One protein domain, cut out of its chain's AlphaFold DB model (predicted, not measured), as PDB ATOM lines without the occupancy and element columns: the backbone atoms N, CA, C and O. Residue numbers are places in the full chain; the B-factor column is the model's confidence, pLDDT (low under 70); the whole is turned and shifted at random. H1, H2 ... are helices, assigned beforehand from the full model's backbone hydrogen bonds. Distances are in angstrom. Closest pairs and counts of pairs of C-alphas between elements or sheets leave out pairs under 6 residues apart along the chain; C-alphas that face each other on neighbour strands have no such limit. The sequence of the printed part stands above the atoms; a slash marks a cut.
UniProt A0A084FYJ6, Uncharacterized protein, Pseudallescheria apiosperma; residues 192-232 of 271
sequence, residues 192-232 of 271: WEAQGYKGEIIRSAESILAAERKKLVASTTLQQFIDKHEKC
ATOM      1  N   TRP A 192     618.273 518.100 458.536       94.38
ATOM      2  CA  TRP A 192     616.876 518.513 458.361       94.38
ATOM      3  C   TRP A 192     616.741 519.898 457.708       94.38
ATOM      4  O   TRP A 192     615.971 520.061 456.761       94.38
ATOM      5  N   GLU A 193     617.518 520.883 458.164       92.25
ATOM      6  CA  GLU A 193     617.560 522.227 457.568       92.25
ATOM      7  C   GLU A 193     618.133 522.178 456.143       92.25
ATOM      8  O   GLU A 193     617.584 522.776 455.212       92.25
ATOM      9  N   ALA A 194     619.208 521.408 455.946       94.38
ATOM     10  CA  ALA A 194     619.847 521.242 454.646       94.38
ATOM     11  C   ALA A 194     618.936 520.531 453.628       94.38
ATOM     12  O   ALA A 194     618.976 520.872 452.445       94.38
ATOM     13  N   GLN A 195     618.092 519.586 454.053       95.06
ATOM     14  CA  GLN A 195     617.225 518.806 453.160       95.06
ATOM     15  C   GLN A 195     616.233 519.672 452.366       95.06
ATOM     16  O   GLN A 195     616.016 519.425 451.177       95.06
ATOM     17  N   GLY A 196     615.669 520.720 452.979       93.19
ATOM     18  CA  GLY A 196     614.783 521.660 452.281       93.19
ATOM     19  C   GLY A 196     615.494 522.387 451.132       93.19
ATOM     20  O   GLY A 196     614.976 522.456 450.014       93.19
ATOM     21  N   TYR A 197     616.720 522.850 451.386       94.50
ATOM     22  CA  TYR A 197     617.575 523.502 450.392       94.50
ATOM     23  C   TYR A 197     618.043 522.532 449.294       94.50
ATOM     24  O   TYR A 197     617.884 522.836 448.109       94.50
ATOM     25  N   LYS A 198     618.539 521.338 449.659       94.69
ATOM     26  CA  LYS A 198     618.927 520.276 448.708       94.69
ATOM     27  C   LYS A 198     617.783 519.958 447.738       94.69
ATOM     28  O   LYS A 198     617.999 519.923 446.526       94.69
ATOM     29  N   GLY A 199     616.565 519.788 448.259       96.06
ATOM     30  CA  GLY A 199     615.373 519.506 447.459       96.06
ATOM     31  C   GLY A 199     615.022 520.612 446.457       96.06
ATOM     32  O   GLY A 199     614.660 520.306 445.321       96.06
ATOM     33  N   GLU A 200     615.167 521.886 446.827       96.06
ATOM     34  CA  GLU A 200     614.877 523.000 445.911       96.06
ATOM     35  C   GLU A 200     615.947 523.178 444.822       96.06
ATOM     36  O   GLU A 200     615.615 523.488 443.677       96.06
ATOM     37  N   ILE A 201     617.220 522.901 445.129       95.69
ATOM     38  CA  ILE A 201     618.286 522.856 444.115       95.69
ATOM     39  C   ILE A 201     618.019 521.743 443.088       95.69
ATOM     40  O   ILE A 201     618.186 521.974 441.888       95.69
ATOM     41  N   ILE A 202     617.543 520.572 443.527       96.50
ATOM     42  CA  ILE A 202     617.157 519.471 442.627       96.50
ATOM     43  C   ILE A 202     615.969 519.884 441.745       96.50
ATOM     44  O   ILE A 202     616.092 519.833 440.520       96.50
ATOM     45  N   ARG A 203     614.870 520.395 442.326       97.62
ATOM     46  CA  ARG A 203     613.704 520.890 441.559       97.62
ATOM     47  C   ARG A 203     614.082 521.980 440.550       97.62
ATOM     48  O   ARG A 203     613.594 521.979 439.418       97.62
ATOM     49  N   SER A 204     614.985 522.883 440.931       95.69
ATOM     50  CA  SER A 204     615.518 523.923 440.045       95.69
ATOM     51  C   SER A 204     616.284 523.327 438.858       95.69
ATOM     52  O   SER A 204     616.052 523.723 437.713       95.69
ATOM     53  N   ALA A 205     617.160 522.347 439.105       95.31
ATOM     54  CA  ALA A 205     617.917 521.661 438.059       95.31
ATOM     55  C   ALA A 205     617.006 520.857 437.113       95.31
ATOM     56  O   ALA A 205     617.144 520.966 435.893       95.31
ATOM     57  N   GLU A 206     616.032 520.117 437.649       96.19
ATOM     58  CA  GLU A 206     615.017 519.392 436.870       96.19
ATOM     59  C   GLU A 206     614.204 520.334 435.972       96.19
ATOM     60  O   GLU A 206     614.019 520.056 434.785       96.19
ATOM     61  N   SER A 207     613.764 521.476 436.508       96.62
ATOM     62  CA  SER A 207     613.015 522.498 435.767       96.62
ATOM     63  C   SER A 207     613.823 523.071 434.594       96.62
ATOM     64  O   SER A 207     613.319 523.152 433.467       96.62
ATOM     65  N   ILE A 208     615.106 523.386 434.821       94.62
ATOM     66  CA  ILE A 208     616.032 523.846 433.773       94.62
ATOM     67  C   ILE A 208     616.221 522.762 432.703       94.62
ATOM     68  O   ILE A 208     615.993 523.031 431.522       94.62
ATOM     69  N   LEU A 209     616.556 521.528 433.093       92.25
ATOM     70  CA  LEU A 209     616.773 520.415 432.158       92.25
ATOM     71  C   LEU A 209     615.507 520.075 431.354       92.25
ATOM     72  O   LEU A 209     615.585 519.797 430.155       92.25
ATOM     73  N   ALA A 210     614.324 520.154 431.968       91.50
ATOM     74  CA  ALA A 210     613.050 519.967 431.282       91.50
ATOM     75  C   ALA A 210     612.759 521.090 430.269       91.50
ATOM     76  O   ALA A 210     612.232 520.816 429.185       91.50
ATOM     77  N   ALA A 211     613.111 522.341 430.583       91.50
ATOM     78  CA  ALA A 211     612.996 523.467 429.657       91.50
ATOM     79  C   ALA A 211     613.993 523.358 428.488       91.50
ATOM     80  O   ALA A 211     613.611 523.570 427.331       91.50
ATOM     81  N   GLU A 212     615.241 522.964 428.754       89.62
ATOM     82  CA  GLU A 212     616.246 522.720 427.717       89.62
ATOM     83  C   GLU A 212     615.858 521.543 426.814       89.62
ATOM     84  O   GLU A 212     615.886 521.689 425.591       89.62
ATOM     85  N   ARG A 213     615.374 520.424 427.374       83.69
ATOM     86  CA  ARG A 213     614.845 519.295 426.590       83.69
ATOM     87  C   ARG A 213     613.691 519.722 425.680       83.69
ATOM     88  O   ARG A 213     613.712 519.396 424.495       83.69
ATOM     89  N   LYS A 214     612.707 520.474 426.194       86.25
ATOM     90  CA  LYS A 214     611.591 521.006 425.382       86.25
ATOM     91  C   LYS A 214     612.100 521.869 424.224       86.25
ATOM     92  O   LYS A 214     611.623 521.728 423.102       86.25
ATOM     93  N   LYS A 215     613.098 522.718 424.477       84.12
ATOM     94  CA  LYS A 215     613.730 523.584 423.472       84.12
ATOM     95  C   LYS A 215     614.552 522.813 422.431       84.12
ATOM     96  O   LYS A 215     614.577 523.222 421.275       84.12
ATOM     97  N   LEU A 216     615.211 521.721 422.823       79.94
ATOM     98  CA  LEU A 216     615.943 520.839 421.909       79.94
ATOM     99  C   LEU A 216     614.987 520.055 421.002       79.94
ATOM    100  O   LEU A 216     615.211 520.017 419.798       79.94
ATOM    101  N   VAL A 217     613.893 519.508 421.544       76.75
ATOM    102  CA  VAL A 217     612.853 518.825 420.748       76.75
ATOM    103  C   VAL A 217     612.141 519.802 419.804       76.75
ATOM    104  O   VAL A 217     611.917 519.481 418.645       76.75
ATOM    105  N   ALA A 218     611.861 521.031 420.250       77.06
ATOM    106  CA  ALA A 218     611.312 522.089 419.396       77.06
ATOM    107  C   ALA A 218     612.335 522.705 418.411       77.06
ATOM    108  O   ALA A 218     611.995 523.632 417.672       77.06
ATOM    109  N   SER A 219     613.589 522.239 418.394       80.69
ATOM    110  CA  SER A 219     614.607 522.727 417.465       80.69
ATOM    111  C   SER A 219     614.389 522.116 416.086       80.69
ATOM    112  O   SER A 219     614.653 520.931 415.875       80.69
ATOM    113  N   THR A 220     613.982 522.935 415.113       69.56
ATOM    114  CA  THR A 220     613.785 522.491 413.723       69.56
ATOM    115  C   THR A 220     615.042 521.839 413.142       69.56
ATOM    116  O   THR A 220     614.924 520.923 412.344       69.56
ATOM    117  N   THR A 221     616.239 522.239 413.583       69.44
ATOM    118  CA  THR A 221     617.521 521.630 413.183       69.44
ATOM    119  C   THR A 221     617.679 520.185 413.669       69.44
ATOM    120  O   THR A 221     618.350 519.394 413.014       69.44
ATOM    121  N   LEU A 222     617.092 519.840 414.820       67.00
ATOM    122  CA  LEU A 222     617.113 518.481 415.367       67.00
ATOM    123  C   LEU A 222     616.032 517.631 414.685       67.00
ATOM    124  O   LEU A 222     616.336 516.533 414.231       67.00
ATOM    125  N   GLN A 223     614.824 518.174 414.493       68.44
ATOM    126  CA  GLN A 223     613.765 517.489 413.744       68.44
ATOM    127  C   GLN A 223     614.184 517.208 412.290       68.44
ATOM    128  O   GLN A 223     614.187 516.059 411.876       68.44
ATOM    129  N   GLN A 224     614.695 518.206 411.557       70.25
ATOM    130  CA  GLN A 224     615.236 518.036 410.197       70.25
ATOM    131  C   GLN A 224     616.402 517.037 410.115       70.25
ATOM    132  O   GLN A 224     616.705 516.544 409.030       70.25
ATOM    133  N   PHE A 225     617.091 516.768 411.228       67.44
ATOM    134  CA  PHE A 225     618.107 515.724 411.293       67.44
ATOM    135  C   PHE A 225     617.474 514.334 411.476       67.44
ATOM    136  O   PHE A 225     617.852 513.419 410.748       67.44
ATOM    137  N   ILE A 226     616.485 514.190 412.367       71.06
ATOM    138  CA  ILE A 226     615.694 512.955 412.526       71.06
ATOM    139  C   ILE A 226     614.995 512.605 411.206       71.06
ATOM    140  O   ILE A 226     615.277 511.550 410.644       71.06
ATOM    141  N   ASP A 227     614.211 513.529 410.640       72.19
ATOM    142  CA  ASP A 227     613.469 513.358 409.378       72.19
ATOM    143  C   ASP A 227     614.382 512.949 408.205       72.19
ATOM    144  O   ASP A 227     613.954 512.296 407.250       72.19
ATOM    145  N   LYS A 228     615.652 513.374 408.243       71.25
ATOM    146  CA  LYS A 228     616.659 513.035 407.232       71.25
ATOM    147  C   LYS A 228     617.230 511.630 407.426       71.25
ATOM    148  O   LYS A 228     617.575 511.006 406.426       71.25
ATOM    149  N   HIS A 229     617.352 511.154 408.663       59.69
ATOM    150  CA  HIS A 229     617.924 509.843 408.975       59.69
ATOM    151  C   HIS A 229     616.876 508.721 408.994       59.69
ATOM    152  O   HIS A 229     617.145 507.681 408.407       59.69
ATOM    153  N   GLU A 230     615.653 508.950 409.490       65.44
ATOM    154  CA  GLU A 230     614.530 507.999 409.321       65.44
ATOM    155  C   GLU A 230     614.243 507.707 407.835       65.44
ATOM    156  O   GLU A 230     613.781 506.631 407.467       65.44
ATOM    157  N   LYS A 231     614.559 508.659 406.948       57.16
ATOM    158  CA  LYS A 231     614.410 508.522 405.494       57.16
ATOM    159  C   LYS A 231     615.586 507.818 404.797       57.16
ATOM    160  O   LYS A 231     615.558 507.672 403.574       57.16
ATOM    161  N   CYS A 232     616.610 507.393 405.541       51.38
ATOM    162  CA  CYS A 232     617.730 506.605 405.020       51.38
ATOM    163  C   CYS A 232     617.576 505.092 405.240       51.38
ATOM    164  O   CYS A 232     618.249 504.341 404.535       51.38
TER     165      CYS A 232
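AT A GLANCE: This is residues 192 to 232 of the 271 residues of an uncharacterized protein of Pseudallescheria apiosperma (UniProt A0A084FYJ6). What shape is this? One long helix, H1, meets a shorter one, H2, near its end in an open corner, like a wide V; nothing packs on either. What makes it up? The printed part has 41 residues with two named helices, H1 then H2, and no named strand: all helix. How spread out is it? It is extended, with a radius of gyration of the C-alphas of 17.0 A and spans of 55 by 15 by 7 A.

HOW THE PARTS SIT: How does H1, residues 192 to 217, stand to H2, residues 220 to 232? They are close but not clearly touching; their closest C-alphas, of Leu 216 and Leu 222, are 7.1 A apart. How are they tilted? They run the same way at a steep tilt of 61 degrees. Are the helix backbones complete? O i to N i+4 pairs are within hydrogen-bond range in 20 of 22 for H1 and 7 of 9 for H2.

IN THESE COORDINATES: Where is H1? It begins at C-alpha 192, (616.876, 518.513, 458.361), and is 37.8 A long from first to last C-alpha. Where is H2? It is 18.5 A long and ends at C-alpha 232, (617.730, 506.605, 405.020).

THE WHOLE: How large is it? The two farthest C-alphas, of Glu 193 and Cys 232, are 54.8 A apart. Is it continuous? The printed part has no cut, and the link from H1 to H2 is tight. Where is confidence low? Residues 220 to 223, 225 and 229 to 232 have pLDDT under 70.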